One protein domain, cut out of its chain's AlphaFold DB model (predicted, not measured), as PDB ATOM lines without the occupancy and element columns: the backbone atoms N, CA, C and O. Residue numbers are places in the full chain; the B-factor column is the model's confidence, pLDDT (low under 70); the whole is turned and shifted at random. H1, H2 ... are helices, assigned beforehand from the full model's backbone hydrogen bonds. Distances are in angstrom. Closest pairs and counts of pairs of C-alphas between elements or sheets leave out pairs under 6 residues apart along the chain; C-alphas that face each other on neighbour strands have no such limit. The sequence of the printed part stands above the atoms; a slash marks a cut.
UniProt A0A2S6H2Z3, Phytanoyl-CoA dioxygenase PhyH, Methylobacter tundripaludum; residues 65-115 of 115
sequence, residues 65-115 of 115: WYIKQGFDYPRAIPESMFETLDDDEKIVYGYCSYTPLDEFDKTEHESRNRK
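This is residues 65 to 115 of the 115 residues of the protein "Phytanoyl-CoA dioxygenase PhyH" of Methylobacter tundripaludum (UniProt A0A2S6H2Z3). This domain has little regular structure: a winding chain, mostly loops, with three very short helices, H1, H2 and H3, in its first part and then a long loop stretch, whose residues 101 to 106 and 110 to 115 stick out. The printed part has 51 residues, 14 of them in the helices; the class is all helix, with no named strand. It is only just compact, close to loose, with radius of gyration of the C-alphas 11.4 A and spans of 32 by 28 by 17 A.

H1, residues 73 to 76, and H2, residues 79 to 82, are only just apart, their closest C-alphas 8.4 A apart. H2 and H3, residues 87 to 92, are close but not clearly touching; their closest C-alphas, of Phe 82 and Lys 90, are 7.5 A apart. H1 and H3 are apart. In H3 every O i to N i+4 pair is within hydrogen-bond range; H1 and H2 are too short for such a pair.

H1 begins at C-alpha 73 (-7.306, -38.582, 2.397). H3, 8.8 A long, ends at C-alpha 92 (-1.951, -38.192, 10.383).

The printed part has no cut, and both links are tight. Residues 106 to 115 have pLDDT under 70.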
ATOM      1  N   TRP A  65       5.765 -33.736   7.801       86.06
ATOM      2  CA  TRP A  65       4.562 -32.909   7.610       86.06
ATOM      3  C   TRP A  65       4.602 -31.959   6.397       86.06
ATOM      4  O   TRP A  65       3.558 -31.576   5.880       86.06
ATOM      5  N   TYR A  66       5.797 -31.582   5.934       86.12
ATOM      6  CA  TYR A  66       5.991 -30.723   4.763       86.12
ATOM      7  C   TYR A  66       6.043 -31.492   3.430       86.12
ATOM      8  O   TYR A  66       6.109 -30.871   2.370       86.12
ATOM      9  N   ILE A  67       6.055 -32.828   3.452       88.06
ATOM     10  CA  ILE A  67       5.987 -33.658   2.248       88.06
ATOM     11  C   ILE A  67       4.524 -33.847   1.874       88.06
ATOM     12  O   ILE A  67       3.683 -34.191   2.704       88.06
ATOM     13  N   LYS A  68       4.221 -33.628   0.595       85.75
ATOM     14  CA  LYS A  68       2.860 -33.771   0.104       85.75
ATOM     15  C   LYS A  68       2.455 -35.243   0.050       85.75
ATOM     16  O   LYS A  68       3.183 -36.069  -0.493       85.75
ATOM     17  N   GLN A  69       1.277 -35.553   0.587       86.62
ATOM     18  CA  GLN A  69       0.708 -36.894   0.506       86.62
ATOM     19  C   GLN A  69       0.402 -37.264  -0.951       86.62
ATOM     20  O   GLN A  69      -0.090 -36.434  -1.714       86.62
ATOM     21  N   GLY A  70       0.652 -38.523  -1.322       86.44
ATOM     22  CA  GLY A  70       0.328 -39.043  -2.657       86.44
ATOM     23  C   GLY A  70      -1.168 -39.281  -2.889       86.44
ATOM     24  O   GLY A  70      -1.582 -39.491  -4.025       86.44
ATOM     25  N   PHE A  71      -1.976 -39.246  -1.827       88.00
ATOM     26  CA  PHE A  71      -3.423 -39.409  -1.873       88.00
ATOM     27  C   PHE A  71      -4.097 -38.358  -0.990       88.00
ATOM     28  O   PHE A  71      -3.579 -37.987   0.065       88.00
ATOM     29  N   ASP A  72      -5.252 -37.870  -1.427       89.38
ATOM     30  CA  ASP A  72      -6.007 -36.826  -0.741       89.38
ATOM     31  C   ASP A  72      -7.016 -37.426   0.243       89.38
ATOM     32  O   ASP A  72      -8.230 -37.420   0.022       89.38
ATOM     33  N   TYR A  73      -6.491 -37.980   1.339       91.00
ATOM     34  CA  TYR A  73      -7.306 -38.582   2.397       91.00
ATOM     35  C   TYR A  73      -8.396 -37.644   2.935       91.00
ATOM     36  O   TYR A  73      -9.532 -38.104   3.043       91.00
ATOM     37  N   PRO A  74      -8.138 -36.342   3.192       90.44
ATOM     38  CA  PRO A  74      -9.166 -35.450   3.724       90.44
ATOM     39  C   PRO A  74     -10.400 -35.273   2.830       90.44
ATOM     40  O   PRO A  74     -11.455 -34.884   3.333       90.44
ATOM     41  N   ARG A  75     -10.279 -35.501   1.514       89.75
ATOM     42  CA  ARG A  75     -11.420 -35.493   0.579       89.75
ATOM     43  C   ARG A  75     -12.002 -36.884   0.328       89.75
ATOM     44  O   ARG A  75     -13.164 -36.982  -0.049       89.75
ATOM     45  N   ALA A  76     -11.214 -37.941   0.505       91.75
ATOM     46  CA  ALA A  76     -11.642 -39.318   0.262       91.75
ATOM     47  C   ALA A  76     -12.359 -39.966   1.458       91.75
ATOM     48  O   ALA A  76     -13.139 -40.899   1.273       91.75
ATOM     49  N   ILE A  77     -12.076 -39.505   2.677       91.50
ATOM     50  CA  ILE A  77     -12.648 -40.055   3.905       91.50
ATOM     51  C   ILE A  77     -14.051 -39.470   4.148       91.50
ATOM     52  O   ILE A  77     -14.206 -38.248   4.106       91.50
ATOM     53  N   PRO A  78     -15.075 -40.307   4.422       94.62
ATOM     54  CA  PRO A  78     -16.409 -39.831   4.773       94.62
ATOM     55  C   PRO A  78     -16.409 -38.969   6.038       94.62
ATOM     56  O   PRO A  78     -15.671 -39.236   6.986       94.62
ATOM     57  N   GLU A  79     -17.311 -37.993   6.093       92.00
ATOM     58  CA  GLU A  79     -17.468 -37.109   7.254       92.00
ATOM     59  C   GLU A  79     -17.741 -37.878   8.552       92.00
ATOM     60  O   GLU A  79     -17.134 -37.589   9.578       92.00
ATOM     61  N   SER A  80     -18.535 -38.949   8.480       96.19
ATOM     62  CA  SER A  80     -18.809 -39.816   9.630       96.19
ATOM     63  C   SER A  80     -17.557 -40.449  10.239       96.19
ATOM     64  O   SER A  80     -17.554 -40.754  11.425       96.19
ATOM     65  N   MET A  81     -16.493 -40.660   9.457       95.06
ATOM     66  CA  MET A  81     -15.209 -41.115   9.987       95.06
ATOM     67  C   MET A  81     -14.436 -39.940  10.585       95.06
ATOM     68  O   MET A  81     -13.923 -40.073  11.689       95.06
ATOM     69  N   PHE A  82     -14.399 -38.784   9.916       93.62
ATOM     70  CA  PHE A  82     -13.725 -37.584  10.427       93.62
ATOM     71  C   PHE A  82     -14.210 -37.177  11.825       93.62
ATOM     72  O   PHE A  82     -13.395 -36.827  12.679       93.62
ATOM     73  N   GLU A  83     -15.518 -37.258  12.067       95.44
ATOM     74  CA  GLU A  83     -16.129 -36.938  13.364       95.44
ATOM     75  C   GLU A  83     -15.666 -37.861  14.501       95.44
ATOM     76  O   GLU A  83     -15.719 -37.469  15.665       95.44
ATOM     77  N   THR A  84     -15.191 -39.068  14.178       96.88
ATOM     78  CA  THR A  84     -14.682 -40.033  15.169       96.88
ATOM     79  C   THR A  84     -13.205 -39.854  15.499       96.88
ATOM     80  O   THR A  84     -12.750 -40.437  16.479       96.88
ATOM     81  N   LEU A  85     -12.472 -39.067  14.704       95.69
ATOM     82  CA  LEU A  85     -11.030 -38.903  14.851       95.69
ATOM     83  C   LEU A  85     -10.681 -37.837  15.890       95.69
ATOM     84  O   LEU A  85     -11.296 -36.759  15.929       95.69
ATOM     85  N   ASP A  86      -9.632 -38.093  16.661       96.88
ATOM     86  CA  ASP A  86      -8.996 -37.066  17.480       96.88
ATOM     87  C   ASP A  86      -8.089 -36.133  16.646       96.88
ATOM     88  O   ASP A  86      -7.977 -36.244  15.420       96.88
ATOM     89  N   ASP A  87      -7.505 -35.126  17.296       94.62
ATOM     90  CA  ASP A  87      -6.689 -34.122  16.609       94.62
ATOM     91  C   ASP A  87      -5.369 -34.700  16.068       94.62
ATOM     92  O   ASP A  87      -4.936 -34.301  14.983       94.62
ATOM     93  N   ASP A  88      -4.768 -35.676  16.753       94.25
ATOM     94  CA  ASP A  88      -3.527 -36.325  16.315       94.25
ATOM     95  C   ASP A  88      -3.790 -37.229  15.100       94.25
ATOM     96  O   ASP A  88      -3.047 -37.206  14.111       94.25
ATOM     97  N   GLU A  89      -4.898 -37.966  15.113       94.25
ATOM     98  CA  GLU A  89      -5.352 -38.781  13.987       94.25
ATOM     99  C   GLU A  89      -5.677 -37.911  12.764       94.25
ATOM    100  O   GLU A  89      -5.254 -38.216  11.641       94.25
ATOM    101  N   LYS A  90      -6.350 -36.770  12.955       92.94
ATOM    102  CA  LYS A  90      -6.600 -35.799  11.872       92.94
ATOM    103  C   LYS A  90      -5.302 -35.264  11.269       92.94
ATOM    104  O   LYS A  90      -5.228 -35.070  10.049       92.94
ATOM    105  N   ILE A  91      -4.270 -35.046  12.084       91.81
ATOM    106  CA  ILE A  91      -2.942 -34.653  11.594       91.81
ATOM    107  C   ILE A  91      -2.341 -35.768  10.732       91.81
ATOM    108  O   ILE A  91      -1.836 -35.473   9.645       91.81
ATOM    109  N   VAL A  92      -2.442 -37.034  11.154       91.81
ATOM    110  CA  VAL A  92      -1.951 -38.192  10.383       91.81
ATOM    111  C   VAL A  92      -2.643 -38.308   9.022       91.81
ATOM    112  O   VAL A  92      -1.966 -38.521   8.017       91.81
ATOM    113  N   TYR A  93      -3.958 -38.091   8.954       91.31
ATOM    114  CA  TYR A  93      -4.693 -38.053   7.681       91.31
ATOM    115  C   TYR A  93      -4.425 -36.780   6.855       91.31
ATOM    116  O   TYR A  93      -4.864 -36.656   5.709       91.31
ATOM    117  N   GLY A  94      -3.673 -35.828   7.407       90.31
ATOM    118  CA  GLY A  94      -3.242 -34.602   6.749       90.31
ATOM    119  C   GLY A  94      -4.350 -33.581   6.538       90.31
ATOM    120  O   GLY A  94      -4.295 -32.803   5.582       90.31
ATOM    121  N   TYR A  95      -5.300 -33.506   7.474       89.44
ATOM    122  CA  TYR A  95      -6.274 -32.407   7.552       89.44
ATOM    123  C   TYR A  95      -5.612 -31.030   7.771       89.44
ATOM    124  O   TYR A  95      -6.262 -30.001   7.614       89.44
ATOM    125  N   CYS A  96      -4.307 -30.992   8.061       86.06
ATOM    126  CA  CYS A  96      -3.498 -29.773   8.122       86.06
ATOM    127  C   CYS A  96      -2.760 -29.439   6.808       86.06
ATOM    128  O   CYS A  96      -2.039 -28.448   6.758       86.06
ATOM    129  N   SER A  97      -2.891 -30.254   5.752       83.00
ATOM    130  CA  SER A  97      -2.152 -30.091   4.488       83.00
ATOM    131  C   SER A  97      -3.013 -30.469   3.277       83.00
ATOM    132  O   SER A  97      -2.730 -31.425   2.545       83.00
ATOM    133  N   TYR A  98      -4.085 -29.706   3.044       82.44
ATOM    134  CA  TYR A  98      -4.985 -29.909   1.903       82.44
ATOM    135  C   TYR A  98      -4.274 -29.727   0.561       82.44
ATOM    136  O   TYR A  98      -3.385 -28.891   0.400       82.44
ATOM    137  N   THR A  99      -4.614 -30.567  -0.416       78.94
ATOM    138  CA  THR A  99      -4.089 -30.448  -1.787       78.94
ATOM    139  C   THR A  99      -4.883 -29.384  -2.528       78.94
ATOM    140  O   THR A  99      -6.109 -29.443  -2.464       78.94
ATOM    141  N   PRO A 100      -4.251 -28.430  -3.228       80.44
ATOM    142  CA  PRO A 100      -4.973 -27.602  -4.185       80.44
ATOM    143  C   PRO A 100      -5.723 -28.494  -5.182       80.44
ATOM    144  O   PRO A 100      -5.194 -29.523  -5.605       80.44
ATOM    145  N   LEU A 101      -6.962 -28.150  -5.512       82.44
ATOM    146  CA  LEU A 101      -7.729 -28.845  -6.551       82.44
ATOM    147  C   LEU A 101      -7.155 -28.589  -7.947       82.44
ATOM    148  O   LEU A 101      -7.146 -29.487  -8.785       82.44
ATOM    149  N   ASP A 102      -6.677 -27.370  -8.168       83.69
ATOM    150  CA  ASP A 102      -6.150 -26.868  -9.429       83.69
ATOM    151  C   ASP A 102      -5.197 -25.687  -9.162       83.69
ATOM    152  O   ASP A 102      -4.911 -25.337  -8.010       83.69
ATOM    153  N   GLU A 103      -4.674 -25.078 -10.225       82.88
ATOM    154  CA  GLU A 103      -3.769 -23.928 -10.169       82.88
ATOM    155  C   GLU A 103      -4.408 -22.638  -9.617       82.88
ATOM    156  O   GLU A 103      -3.692 -21.687  -9.291       82.88
ATOM    157  N   PHE A 104      -5.737 -22.592  -9.509       84.19
ATOM    158  CA  PHE A 104      -6.504 -21.457  -8.997       84.19
ATOM    159  C   PHE A 104      -6.972 -21.664  -7.552       84.19
ATOM    160  O   PHE A 104      -7.343 -20.687  -6.892       84.19
ATOM    161  N   ASP A 105      -6.937 -22.899  -7.042       79.06
ATOM    162  CA  ASP A 105      -7.273 -23.239  -5.659       79.06
ATOM    163  C   ASP A 105      -6.188 -22.715  -4.715       79.06
ATOM    164  O   ASP A 105      -5.225 -23.391  -4.346       79.06
ATOM    165  N   LYS A 106      -6.349 -21.454  -4.313       65.00
ATOM    166  CA  LYS A 106      -5.565 -20.878  -3.230       65.00
ATOM    167  C   LYS A 106      -5.931 -21.620  -1.953       65.00
ATOM    168  O   LYS A 106      -7.059 -21.524  -1.470       65.00
ATOM    169  N   THR A 107      -4.967 -22.327  -1.376       59.53
ATOM    170  CA  THR A 107      -5.054 -22.848  -0.012       59.53
ATOM    171  C   THR A 107      -4.988 -21.679   0.971       59.53
ATOM    172  O   THR A 107      -3.977 -21.469   1.638       59.53
ATOM    173  N   GLU A 108      -6.034 -20.858   1.015       52.75
ATOM    174  CA  GLU A 108      -6.220 -19.902   2.097       52.75
ATOM    175  C   GLU A 108      -6.718 -20.669   3.323       52.75
ATOM    176  O   GLU A 108      -7.640 -21.480   3.242       52.75
ATOM    177  N   HIS A 109      -6.078 -20.422   4.466       47.03
ATOM    178  CA  HIS A 109      -6.410 -20.991   5.776       47.03
ATOM    179  C   HIS A 109      -7.735 -20.445   6.341       47.03
ATOM    180  O   HIS A 109      -7.941 -20.435   7.553       47.03
ATOM    181  N   GLU A 110      -8.652 -19.982   5.493       40.97
ATOM    182  CA  GLU A 110     -10.014 -19.746   5.934       40.97
ATOM    183  C   GLU A 110     -10.668 -21.111   6.094       40.97
ATOM    184  O   GLU A 110     -10.758 -21.899   5.149       40.97
ATOM    185  N   SER A 111     -11.080 -21.405   7.324       43.31
ATOM    186  CA  SER A 111     -11.992 -22.488   7.656       43.31
ATOM    187  C   SER A 111     -13.160 -22.446   6.678       43.31
ATOM    188  O   SER A 111     -14.123 -21.706   6.887       43.31
ATOM    189  N   ARG A 112     -13.059 -23.193   5.571       46.06
ATOM    190  CA  ARG A 112     -14.176 -23.405   4.657       46.06
ATOM    191  C   ARG A 112     -15.291 -23.938   5.543       46.06
ATOM    192  O   ARG A 112     -15.189 -25.062   6.025       46.06
ATOM    193  N   ASN A 113     -16.290 -23.093   5.794       42.34
ATOM    194  CA  ASN A 113     -17.578 -23.465   6.355       42.34
ATOM    195  C   ASN A 113     -18.103 -24.609   5.485       42.34
ATOM    196  O   ASN A 113     -18.635 -24.371   4.398       42.34
ATOM    197  N   ARG A 114     -17.853 -25.847   5.910       53.53
ATOM    198  CA  ARG A 114     -18.410 -27.035   5.279       53.53
ATOM    199  C   ARG A 114     -19.829 -27.158   5.828       53.53
ATOM    200  O   ARG A 114     -20.018 -27.200   7.039       53.53
ATOM    201  N   LYS A 115     -20.789 -26.998   4.917       32.41
ATOM    202  CA  LYS A 115     -22.218 -27.227   5.137       32.41
ATOM    203  C   LYS A 115     -22.505 -28.713   5.188       32.41
ATOM    204  O   LYS A 115     -21.817 -29.421   4.420       32.41
TER     205      LYS A 115